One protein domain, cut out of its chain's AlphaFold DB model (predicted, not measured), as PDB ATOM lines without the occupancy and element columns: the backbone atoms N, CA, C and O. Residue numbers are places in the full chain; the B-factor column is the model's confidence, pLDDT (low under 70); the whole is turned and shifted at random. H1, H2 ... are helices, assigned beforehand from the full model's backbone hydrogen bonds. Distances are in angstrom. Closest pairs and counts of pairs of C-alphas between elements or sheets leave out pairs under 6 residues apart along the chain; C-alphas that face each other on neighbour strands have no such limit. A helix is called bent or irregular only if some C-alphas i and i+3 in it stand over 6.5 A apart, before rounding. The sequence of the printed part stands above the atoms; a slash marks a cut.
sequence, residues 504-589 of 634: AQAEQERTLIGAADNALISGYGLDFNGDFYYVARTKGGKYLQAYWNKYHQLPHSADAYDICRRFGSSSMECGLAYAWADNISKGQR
ATOM      1  N   ALA A 504     164.739 157.428 200.631       76.56
ATOM      2  CA  ALA A 504     164.355 156.024 200.489       76.56
ATOM      3  C   ALA A 504     163.215 155.637 201.446       76.56
ATOM      4  O   ALA A 504     162.264 154.972 201.040       76.56
ATOM      5  N   GLN A 505     163.264 156.097 202.701       75.94
ATOM      6  CA  GLN A 505     162.188 155.886 203.673       75.94
ATOM      7  C   GLN A 505     160.886 156.571 203.244       75.94
ATOM      8  O   GLN A 505     159.828 155.951 203.310       75.94
ATOM      9  N   ALA A 506     160.951 157.813 202.755       79.56
ATOM     10  CA  ALA A 506     159.779 158.533 202.262       79.56
ATOM     11  C   ALA A 506     159.160 157.864 201.019       79.56
ATOM     12  O   ALA A 506     157.939 157.828 200.877       79.56
ATOM     13  N   GLU A 507     159.980 157.310 200.124       81.38
ATOM     14  CA  GLU A 507     159.514 156.588 198.938       81.38
ATOM     15  C   GLU A 507     158.875 155.237 199.292       81.38
ATOM     16  O   GLU A 507     157.796 154.913 198.788       81.38
ATOM     17  N   GLN A 508     159.477 154.487 200.219       79.25
ATOM     18  CA  GLN A 508     158.873 153.274 200.777       79.25
ATOM     19  C   GLN A 508     157.538 153.583 201.457       79.25
ATOM     20  O   GLN A 508     156.539 152.919 201.188       79.25
ATOM     21  N   GLU A 509     157.486 154.627 202.285       81.50
ATOM     22  CA  GLU A 509     156.263 155.049 202.961       81.50
ATOM     23  C   GLU A 509     155.178 155.476 201.962       81.50
ATOM     24  O   GLU A 509     154.021 155.075 202.092       81.50
ATOM     25  N   ARG A 510     155.542 156.224 200.913       84.25
ATOM     26  CA  ARG A 510     154.619 156.610 199.836       84.25
ATOM     27  C   ARG A 510     154.078 155.394 199.085       84.25
ATOM     28  O   ARG A 510     152.888 155.356 198.777       84.25
ATOM     29  N   THR A 511     154.928 154.408 198.814       85.75
ATOM     30  CA  THR A 511     154.545 153.159 198.139       85.75
ATOM     31  C   THR A 511     153.592 152.335 199.005       85.75
ATOM     32  O   THR A 511     152.555 151.889 198.517       85.75
ATOM     33  N   LEU A 512     153.885 152.206 200.304       84.88
ATOM     34  CA  LEU A 512     153.028 151.524 201.277       84.88
ATOM     35  C   LEU A 512     151.652 152.193 201.400       84.88
ATOM     36  O   LEU A 512     150.629 151.510 201.397       84.88
ATOM     37  N   ILE A 513     151.606 153.528 201.456       86.81
ATOM     38  CA  ILE A 513     150.345 154.282 201.487       86.81
ATOM     39  C   ILE A 513     149.565 154.086 200.180       86.81
ATOM     40  O   ILE A 513     148.369 153.812 200.233       86.81
ATOM     41  N   GLY A 514     150.225 154.159 199.020       86.50
ATOM     42  CA  GLY A 514     149.582 153.924 197.724       86.50
ATOM     43  C   GLY A 514     148.998 152.512 197.593       86.50
ATOM     44  O   GLY A 514     147.883 152.343 197.098       86.50
ATOM     45  N   ALA A 515     149.703 151.497 198.096       84.25
ATOM     46  CA  ALA A 515     149.199 150.127 198.159       84.25
ATOM     47  C   ALA A 515     147.987 149.998 199.100       84.25
ATOM     48  O   ALA A 515     146.997 149.356 198.744       84.25
ATOM     49  N   ALA A 516     148.019 150.653 200.267       85.31
ATOM     50  CA  ALA A 516     146.894 150.671 201.199       85.31
ATOM     51  C   ALA A 516     145.664 151.397 200.622       85.31
ATOM     52  O   ALA A 516     144.539 150.928 200.782       85.31
ATOM     53  N   ASP A 517     145.856 152.503 199.901       87.75
ATOM     54  CA  ASP A 517     144.778 153.191 199.186       87.75
ATOM     55  C   ASP A 517     144.138 152.294 198.117       87.75
ATOM     56  O   ASP A 517     142.911 152.199 198.038       87.75
ATOM     57  N   ASN A 518     144.944 151.552 197.354       85.81
ATOM     58  CA  ASN A 518     144.437 150.577 196.386       85.81
ATOM     59  C   ASN A 518     143.670 149.423 197.057       85.81
ATOM     60  O   ASN A 518     142.643 148.978 196.535       85.81
ATOM     61  N   ALA A 519     144.119 148.952 198.223       84.00
ATOM     62  CA  ALA A 519     143.411 147.937 199.003       84.00
ATOM     63  C   ALA A 519     142.056 148.440 199.536       84.00
ATOM     64  O   ALA A 519     141.083 147.684 199.543       84.00
ATOM     65  N   LEU A 520     141.948 149.722 199.915       86.00
ATOM     66  CA  LEU A 520     140.668 150.334 200.298       86.00
ATOM     67  C   LEU A 520     139.671 150.392 199.135       86.00
ATOM     68  O   LEU A 520     138.479 150.191 199.350       86.00
ATOM     69  N   ILE A 521     140.150 150.670 197.919       82.69
ATOM     70  CA  ILE A 521     139.303 150.770 196.721       82.69
ATOM     71  C   ILE A 521     138.863 149.382 196.239       82.69
ATOM     72  O   ILE A 521     137.709 149.193 195.861       82.69
ATOM     73  N   SER A 522     139.777 148.412 196.234       79.12
ATOM     74  CA  SER A 522     139.545 147.085 195.649       79.12
ATOM     75  C   SER A 522     138.949 146.060 196.619       79.12
ATOM     76  O   SER A 522     138.385 145.063 196.172       79.12
ATOM     77  N   GLY A 523     139.086 146.259 197.934       66.69
ATOM     78  CA  GLY A 523     138.673 145.298 198.966       66.69
ATOM     79  C   GLY A 523     139.589 144.069 199.111       66.69
ATOM     80  O   GLY A 523     139.402 143.274 200.037       66.69
ATOM     81  N   TYR A 524     140.601 143.922 198.249       65.19
ATOM     82  CA  TYR A 524     141.628 142.877 198.299       65.19
ATOM     83  C   TYR A 524     142.920 143.420 198.945       65.19
ATOM     84  O   TYR A 524     143.264 144.581 198.755       65.19
ATOM     85  N   GLY A 525     143.644 142.599 199.723       62.91
ATOM     86  CA  GLY A 525     144.916 142.997 200.371       62.91
ATOM     87  C   GLY A 525     144.794 143.632 201.767       62.91
ATOM     88  O   GLY A 525     145.775 144.113 202.328       62.91
ATOM     89  N   LEU A 526     143.597 143.621 202.359       78.50
ATOM     90  CA  LEU A 526     143.367 143.947 203.774       78.50
ATOM     91  C   LEU A 526     143.794 142.766 204.659       78.50
ATOM     92  O   LEU A 526     142.918 142.078 205.181       78.50
ATOM     93  N   ASP A 527     145.087 142.476 204.769       77.69
ATOM     94  CA  ASP A 527     145.586 141.321 205.526       77.69
ATOM     95  C   ASP A 527     145.639 141.581 207.038       77.69
ATOM     96  O   ASP A 527     145.902 142.696 207.490       77.69
ATOM     97  N   PHE A 528     145.416 140.525 207.831       78.38
ATOM     98  CA  PHE A 528     145.331 140.618 209.294       78.38
ATOM     99  C   PHE A 528     146.649 141.058 209.953       78.38
ATOM    100  O   PHE A 528     146.631 141.779 210.939       78.38
ATOM    101  N   ASN A 529     147.804 140.652 209.421       76.25
ATOM    102  CA  ASN A 529     149.115 141.010 209.977       76.25
ATOM    103  C   ASN A 529     150.139 141.292 208.864       76.25
ATOM    104  O   ASN A 529     151.182 140.645 208.793       76.25
ATOM    105  N   GLY A 530     149.787 142.199 207.950       80.00
ATOM    106  CA  GLY A 530     150.617 142.589 206.803       80.00
ATOM    107  C   GLY A 530     150.765 144.106 206.654       80.00
ATOM    108  O   GLY A 530     150.398 144.871 207.549       80.00
ATOM    109  N   ASP A 531     151.258 144.550 205.500       82.06
ATOM    110  CA  ASP A 531     151.576 145.960 205.222       82.06
ATOM    111  C   ASP A 531     150.379 146.900 205.420       82.06
ATOM    112  O   ASP A 531     150.520 147.999 205.961       82.06
ATOM    113  N   PHE A 532     149.168 146.445 205.077       86.38
ATOM    114  CA  PHE A 532     147.949 147.211 205.331       86.38
ATOM    115  C   PHE A 532     147.714 147.441 206.831       86.38
ATOM    116  O   PHE A 532     147.358 148.548 207.236       86.38
ATOM    117  N   TYR A 533     147.924 146.421 207.669       87.94
ATOM    118  CA  TYR A 533     147.777 146.546 209.120       87.94
ATOM    119  C   TYR A 533     148.803 147.525 209.703       87.94
ATOM    120  O   TYR A 533     148.459 148.359 210.546       87.94
ATOM    121  N   TYR A 534     150.043 147.489 209.206       87.31
ATOM    122  CA  TYR A 534     151.067 148.460 209.584       87.31
ATOM    123  C   TYR A 534     150.630 149.898 209.260       87.31
ATOM    124  O   TYR A 534     150.680 150.770 210.135       87.31
ATOM    125  N   VAL A 535     150.129 150.151 208.045       87.19
ATOM    126  CA  VAL A 535     149.605 151.471 207.646       87.19
ATOM    127  C   VAL A 535     148.385 151.861 208.490       87.19
ATOM    128  O   VAL A 535     148.315 152.985 208.983       87.19
ATOM    129  N   ALA A 536     147.461 150.933 208.746       88.44
ATOM    130  CA  ALA A 536     146.284 151.156 209.583       88.44
ATOM    131  C   ALA A 536     146.655 151.584 211.010       88.44
ATOM    132  O   ALA A 536     146.135 152.578 211.519       88.44
ATOM    133  N   ARG A 537     147.604 150.884 211.636       88.44
ATOM    134  CA  ARG A 537     148.093 151.192 212.983       88.44
ATOM    135  C   ARG A 537     148.852 152.516 213.048       88.44
ATOM    136  O   ARG A 537     148.776 153.211 214.057       88.44
ATOM    137  N   THR A 538     149.630 152.847 212.020       86.56
ATOM    138  CA  THR A 538     150.540 154.006 212.052       86.56
ATOM    139  C   THR A 538     149.906 155.298 211.546       86.56
ATOM    140  O   THR A 538     150.264 156.364 212.047       86.56
ATOM    141  N   LYS A 539     148.962 155.222 210.599       88.94
ATOM    142  CA  LYS A 539     148.301 156.382 209.976       88.94
ATOM    143  C   LYS A 539     146.871 156.633 210.453       88.94
ATOM    144  O   LYS A 539     146.421 157.769 210.354       88.94
ATOM    145  N   GLY A 540     146.182 155.629 211.004       87.56
ATOM    146  CA  GLY A 540     144.844 155.804 211.577       87.56
ATOM    147  C   GLY A 540     143.759 156.103 210.533       87.56
ATOM    148  O   GLY A 540     143.871 155.724 209.361       87.56
ATOM    149  N   GLY A 541     142.677 156.755 210.962       90.19
ATOM    150  CA  GLY A 541     141.582 157.218 210.113       90.19
ATOM    151  C   GLY A 541     140.931 156.110 209.283       90.19
ATOM    152  O   GLY A 541     140.578 155.043 209.795       90.19
ATOM    153  N   LYS A 542     140.789 156.363 207.974       90.06
ATOM    154  CA  LYS A 542     140.130 155.456 207.018       90.06
ATOM    155  C   LYS A 542     140.759 154.057 206.969       90.06
ATOM    156  O   LYS A 542     140.038 153.080 206.797       90.06
ATOM    157  N   TYR A 543     142.077 153.947 207.158       90.56
ATOM    158  CA  TYR A 543     142.785 152.665 207.104       90.56
ATOM    159  C   TYR A 543     142.470 151.810 208.329       90.56
ATOM    160  O   TYR A 543     142.111 150.641 208.190       90.56
ATOM    161  N   LEU A 544     142.537 152.404 209.529       89.81
ATOM    162  CA  LEU A 544     142.192 151.695 210.761       89.81
ATOM    163  C   LEU A 544     140.708 151.352 210.811       89.81
ATOM    164  O   LEU A 544     140.365 150.245 211.206       89.81
ATOM    165  N   GLN A 545     139.835 152.250 210.356       88.56
ATOM    166  CA  GLN A 545     138.401 151.985 210.290       88.56
ATOM    167  C   GLN A 545     138.075 150.818 209.346       88.56
ATOM    168  O   GLN A 545     137.318 149.926 209.719       88.56
ATOM    169  N   ALA A 546     138.671 150.778 208.149       87.38
ATOM    170  CA  ALA A 546     138.471 149.678 207.206       87.38
ATOM    171  C   ALA A 546     139.020 148.345 207.736       87.38
ATOM    172  O   ALA A 546     138.342 147.321 207.645       87.38
ATOM    173  N   TYR A 547     140.210 148.363 208.348       89.25
ATOM    174  CA  TYR A 547     140.769 147.196 209.028       89.25
ATOM    175  C   TYR A 547     139.836 146.704 210.147       89.25
ATOM    176  O   TYR A 547     139.525 145.513 210.241       89.25
ATOM    177  N   TRP A 548     139.339 147.633 210.968       89.31
ATOM    178  CA  TRP A 548     138.479 147.332 212.106       89.31
ATOM    179  C   TRP A 548     137.129 146.759 211.684       89.31
ATOM    180  O   TRP A 548     136.666 145.805 212.296       89.31
ATOM    181  N   ASN A 549     136.528 147.285 210.617       87.56
ATOM    182  CA  ASN A 549     135.277 146.768 210.061       87.56
ATOM    183  C   ASN A 549     135.403 145.329 209.548       87.56
ATOM    184  O   ASN A 549     134.414 144.606 209.519       87.56
ATOM    185  N   LYS A 550     136.600 144.916 209.115       86.69
ATOM    186  CA  LYS A 550     136.831 143.563 208.603       86.69
ATOM    187  C   LYS A 550     137.103 142.557 209.720       86.69
ATOM    188  O   LYS A 550     136.589 141.445 209.672       86.69
ATOM    189  N   TYR A 551     137.938 142.925 210.691       88.19
ATOM    190  CA  TYR A 551     138.471 141.970 211.666       88.19
ATOM    191  C   TYR A 551     137.934 142.142 213.084       88.19
ATOM    192  O   TYR A 551     137.937 141.176 213.841       88.19
ATOM    193  N   HIS A 552     137.495 143.346 213.463       87.56
ATOM    194  CA  HIS A 552     137.042 143.696 214.819       87.56
ATOM    195  C   HIS A 552     138.020 143.321 215.950       87.56
ATOM    196  O   HIS A 552     137.623 143.198 217.109       87.56
ATOM    197  N   GLN A 553     139.298 143.122 215.618       87.25
ATOM    198  CA  GLN A 553     140.336 142.689 216.543       87.25
ATOM    199  C   GLN A 553     141.724 143.070 216.012       87.25
ATOM    200  O   GLN A 553     141.922 143.173 214.799       87.25
ATOM    201  N   LEU A 554     142.697 143.245 216.909       87.00
ATOM    202  CA  LEU A 554     144.105 143.455 216.548       87.00
ATOM    203  C   LEU A 554     144.897 142.142 216.656       87.00
ATOM    204  O   LEU A 554     144.508 141.266 217.430       87.00
ATOM    205  N   PRO A 555     146.037 142.012 215.955       84.25
ATOM    206  CA  PRO A 555     146.956 140.892 216.139       84.25
ATOM    207  C   PRO A 555     147.472 140.787 217.579       84.25
ATOM    208  O   PRO A 555     147.550 139.685 218.125       84.25
ATOM    209  N   HIS A 556     147.760 141.924 218.225       82.88
ATOM    210  CA  HIS A 556     148.188 141.968 219.623       82.88
ATOM    211  C   HIS A 556     147.428 143.029 220.427       82.88
ATOM    212  O   HIS A 556     147.223 144.157 219.982       82.88
ATOM    213  N   SER A 557     147.047 142.697 221.666       80.44
ATOM    214  CA  SER A 557     146.372 143.638 222.577       80.44
ATOM    215  C   SER A 557     147.252 144.831 222.965       80.44
ATOM    216  O   SER A 557     146.734 145.921 223.203       80.44
ATOM    217  N   ALA A 558     148.579 144.658 222.964       81.19
ATOM    218  CA  ALA A 558     149.550 145.729 223.204       81.19
ATOM    219  C   ALA A 558     149.444 146.867 222.170       81.19
ATOM    220  O   ALA A 558     149.698 148.031 222.486       81.19
ATOM    221  N   ASP A 559     149.015 146.546 220.952       85.81
ATOM    222  CA  ASP A 559     148.961 147.487 219.837       85.81
ATOM    223  C   ASP A 559     147.867 148.537 220.037       85.81
ATOM    224  O   ASP A 559     148.018 149.677 219.600       85.81
ATOM    225  N   ALA A 560     146.812 148.197 220.786       84.94
ATOM    226  CA  ALA A 560     145.769 149.140 221.176       84.94
ATOM    227  C   ALA A 560     146.330 150.295 222.018       84.94
ATOM    228  O   ALA A 560     145.953 151.450 221.818       84.94
ATOM    229  N   TYR A 561     147.271 150.009 222.923       82.12
ATOM    230  CA  TYR A 561     147.904 151.036 223.751       82.12
ATOM    231  C   TYR A 561     148.806 151.959 222.927       82.12
ATOM    232  O   TYR A 561     148.819 153.166 223.159       82.12
ATOM    233  N   ASP A 562     149.527 151.418 221.943       84.69
ATOM    234  CA  ASP A 562     150.359 152.224 221.046       84.69
ATOM    235  C   ASP A 562     149.516 153.113 220.120       84.69
ATOM    236  O   ASP A 562     149.839 154.288 219.952       84.69
ATOM    237  N   ILE A 563     148.397 152.599 219.595       87.25
ATOM    238  CA  ILE A 563     147.416 153.382 218.825       87.25
ATOM    239  C   ILE A 563     146.860 154.523 219.689       87.25
ATOM    240  O   ILE A 563     146.926 155.686 219.291       87.25
ATOM    241  N   CYS A 564     146.391 154.231 220.906       86.50
ATOM    242  CA  CYS A 564     145.880 155.252 221.825       86.50
ATOM    243  C   CYS A 564     146.928 156.304 222.203       86.50
ATOM    244  O   CYS A 564     146.611 157.488 222.298       86.50
ATOM    245  N   ARG A 565     148.186 155.895 222.398       86.44
ATOM    246  CA  ARG A 565     149.292 156.820 222.669       86.44
ATOM    247  C   ARG A 565     149.592 157.716 221.465       86.44
ATOM    248  O   ARG A 565     149.905 158.885 221.655       86.44
ATOM    249  N   ARG A 566     149.514 157.171 220.247       87.12
ATOM    250  CA  ARG A 566     149.856 157.869 218.999       87.12
ATOM    251  C   ARG A 566     148.789 158.873 218.562       87.12
ATOM    252  O   ARG A 566     149.147 159.971 218.156       87.12
ATOM    253  N   PHE A 567     147.509 158.511 218.648       88.00
ATOM    254  CA  PHE A 567     146.397 159.354 218.179       88.00
ATOM    255  C   PHE A 567     145.677 160.110 219.306       88.00
ATOM    256  O   PHE A 567     144.898 161.020 219.038       88.00
ATOM    257  N   GLY A 568     145.955 159.773 220.566       84.75
ATOM    258  CA  GLY A 568     145.329 160.373 221.744       84.75
ATOM    259  C   GLY A 568     144.135 159.565 222.263       84.75
ATOM    260  O   GLY A 568     143.459 158.855 221.517       84.75
ATOM    261  N   SER A 569     143.858 159.678 223.564       82.94
ATOM    262  CA  SER A 569     142.856 158.865 224.274       82.94
ATOM    263  C   SER A 569     141.402 159.148 223.880       82.94
ATOM    264  O   SER A 569     140.547 158.289 224.069       82.94
ATOM    265  N   SER A 570     141.115 160.327 223.328       84.75
ATOM    266  CA  SER A 570     139.790 160.725 222.832       84.75
ATOM    267  C   SER A 570     139.599 160.495 221.326       84.75
ATOM    268  O   SER A 570     138.563 160.872 220.782       84.75
ATOM    269  N   SER A 571     140.588 159.912 220.643       86.75
ATOM    270  CA  SER A 571     140.527 159.651 219.201       86.75
ATOM    271  C   SER A 571     139.582 158.495 218.858       86.75
ATOM    272  O   SER A 571     139.377 157.577 219.660       86.75
ATOM    273  N   MET A 572     139.031 158.513 217.639       87.38
ATOM    274  CA  MET A 572     138.238 157.399 217.105       87.38
ATOM    275  C   MET A 572     139.064 156.107 217.107       87.38
ATOM    276  O   MET A 572     138.571 155.046 217.479       87.38
ATOM    277  N   GLU A 573     140.337 156.213 216.739       88.81
ATOM    278  CA  GLU A 573     141.305 155.127 216.669       88.81
ATOM    279  C   GLU A 573     141.471 154.432 218.024       88.81
ATOM    280  O   GLU A 573     141.418 153.202 218.106       88.81
ATOM    281  N   CYS A 574     141.609 155.216 219.099       87.81
ATOM    282  CA  CYS A 574     141.668 154.681 220.453       87.81
ATOM    283  C   CYS A 574     140.326 154.077 220.887       87.81
ATOM    284  O   CYS A 574     140.301 152.985 221.450       87.81
ATOM    285  N   GLY A 575     139.207 154.743 220.583       83.69
ATOM    286  CA  GLY A 575     137.866 154.253 220.913       83.69
ATOM    287  C   GLY A 575     137.551 152.885 220.299       83.69
ATOM    288  O   GLY A 575     136.966 152.035 220.971       83.69
ATOM    289  N   LEU A 576     137.993 152.646 219.059       84.19
ATOM    290  CA  LEU A 576     137.857 151.354 218.380       84.19
ATOM    291  C   LEU A 576     138.708 150.272 219.064       84.19
ATOM    292  O   LEU A 576     138.188 149.222 219.437       84.19
ATOM    293  N   ALA A 577     139.999 150.540 219.277       85.56
ATOM    294  CA  ALA A 577     140.959 149.538 219.743       85.56
ATOM    295  C   ALA A 577     140.883 149.219 221.248       85.56
ATOM    296  O   ALA A 577     141.036 148.063 221.655       85.56
ATOM    297  N   TYR A 578     140.663 150.233 222.087       82.50
ATOM    298  CA  TYR A 578     140.829 150.129 223.538       82.50
ATOM    299  C   TYR A 578     139.754 149.270 224.205       82.50
ATOM    300  O   TYR A 578     140.069 148.441 225.056       82.50
ATOM    301  N   ALA A 579     138.490 149.413 223.795       79.31
ATOM    302  CA  ALA A 579     137.383 148.646 224.370       79.31
ATOM    303  C   ALA A 579     137.540 147.132 224.130       79.31
ATOM    304  O   ALA A 579     137.278 146.320 225.018       79.31
ATOM    305  N   TRP A 580     138.025 146.751 222.945       84.69
ATOM    306  CA  TRP A 580     138.344 145.362 222.622       84.69
ATOM    307  C   TRP A 580     139.508 144.829 223.476       84.69
ATOM    308  O   TRP A 580     139.390 143.760 224.080       84.69
ATOM    309  N   ALA A 581     140.600 145.592 223.604       82.31
ATOM    310  CA  ALA A 581     141.758 145.187 224.405       82.31
ATOM    311  C   ALA A 581     141.442 145.092 225.913       82.31
ATOM    312  O   ALA A 581     141.924 144.174 226.584       82.31
ATOM    313  N   ASP A 582     140.601 145.987 226.445       80.06
ATOM    314  CA  ASP A 582     140.141 145.938 227.838       80.06
ATOM    315  C   ASP A 582     139.273 144.698 228.100       80.06
ATOM    316  O   ASP A 582     139.459 144.018 229.111       80.06
ATOM    317  N   ASN A 583     138.399 144.323 227.158       79.25
ATOM    318  CA  ASN A 583     137.598 143.100 227.254       79.25
ATOM    319  C   ASN A 583     138.455 141.825 227.241       79.25
ATOM    320  O   ASN A 583     138.219 140.927 228.050       79.25
ATOM    321  N   ILE A 584     139.491 141.753 226.398       78.75
ATOM    322  CA  ILE A 584     140.448 140.632 226.422       78.75
ATOM    323  C   ILE A 584     141.205 140.598 227.750       78.75
ATOM    324  O   ILE A 584     141.318 139.543 228.373       78.75
ATOM    325  N   SER A 585     141.675 141.752 228.225       71.75
ATOM    326  CA  SER A 585     142.418 141.857 229.485       71.75
ATOM    327  C   SER A 585     141.552 141.522 230.706       71.75
ATOM    328  O   SER A 585     142.058 141.009 231.703       71.75
ATOM    329  N   LYS A 586     140.243 141.799 230.663       75.25
ATOM    330  CA  LYS A 586     139.264 141.357 231.669       75.25
ATOM    331  C   LYS A 586     139.025 139.851 231.591       75.25
ATOM    332  O   LYS A 586     139.127 139.183 232.614       75.25
ATOM    333  N   GLY A 587     138.820 139.302 230.393       70.44
ATOM    334  CA  GLY A 587     138.646 137.860 230.186       70.44
ATOM    335  C   GLY A 587     139.861 137.036 230.626       70.44
ATOM    336  O   GLY A 587     139.701 135.991 231.252       70.44
ATOM    337  N   GLN A 588     141.078 137.531 230.387       71.31
ATOM    338  CA  GLN A 588     142.315 136.918 230.886       71.31
ATOM    339  C   GLN A 588     142.427 137.000 232.414       71.31
ATOM    340  O   GLN A 588     142.812 136.016 233.045       71.31
ATOM    341  N   ARG A 589     142.041 138.129 233.028       69.00
ATOM    342  CA  ARG A 589     141.992 138.271 234.495       69.00
ATOM    343  C   ARG A 589     140.970 137.329 235.135       69.00
ATOM    344  O   ARG A 589     141.271 136.713 236.151       69.00
TER     345      ARG A 589
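AT A GLANCE: This is residues 504 to 589 of the 634 residues of an uncharacterized protein of Hyphomonas sp (UniProt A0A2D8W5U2). A pair of short helices, H2 and H3, forms the middle of an elongated all-helix domain; the longest helix, H1, packs on one side of this pair and the helical hairpin H4-H5 on the other. The far end of H5 and the beginning of H1 make the two tips. The printed part has 86 residues, with five named helices in the order H1 to H5 and no named strand. It is compact, with a radius of gyration of the C-alphas of 13.2 A, and spans 42 by 24 by 19 A.

HOW THE PARTS SIT: Look first at H1, residues 504 to 522: with residues 512 to 519 alone it touches H2, residues 531 to 539, about perpendicular at 74 degrees, closest at the C-alphas of Ala 516 and Phe 532, 5.5 A. H2 touches H3, residues 541 to 551, at a steep tilt of 47 degrees, opposite ways, closest at C-alphas Ala 536 and Leu 544, 4.3 A. H2 also touches H4, residues 557 to 567, closest at C-alphas Arg 537 and Ile 563, 6.3 A. H4 and H5, residues 572 to 589, are a hairpin at a shallow tilt of 28 degrees; C-alphas Cys 564 and Cys 574 are closest, 4.5 A. The helix packing is mostly crossed. H1 is apart from H4 and H5. Every O i to N i+4 pair is within hydrogen-bond range in H1, H2 and H3; H4 has 6 of 7, H5 12 of 14.

IN THESE COORDINATES: Find C-alpha 504 at (164.355, 156.024, 200.489); from there H1 runs 26.8 A. H2 measures 11.9 A, H3 15.6 A and H4 16.3 A. H5 runs 26.1 A to C-alpha 589 at (141.992, 138.271, 234.495); it is irregular, only just: C-alphas 576 and 579 are 6.6 A apart.

THE WHOLE: The C-alphas of Ala 504 and Arg 589, the two farthest apart, are 44.4 A apart. The printed part has no cut and no long link. Look for pLDDT under 70 at residues 523 to 525 and 589.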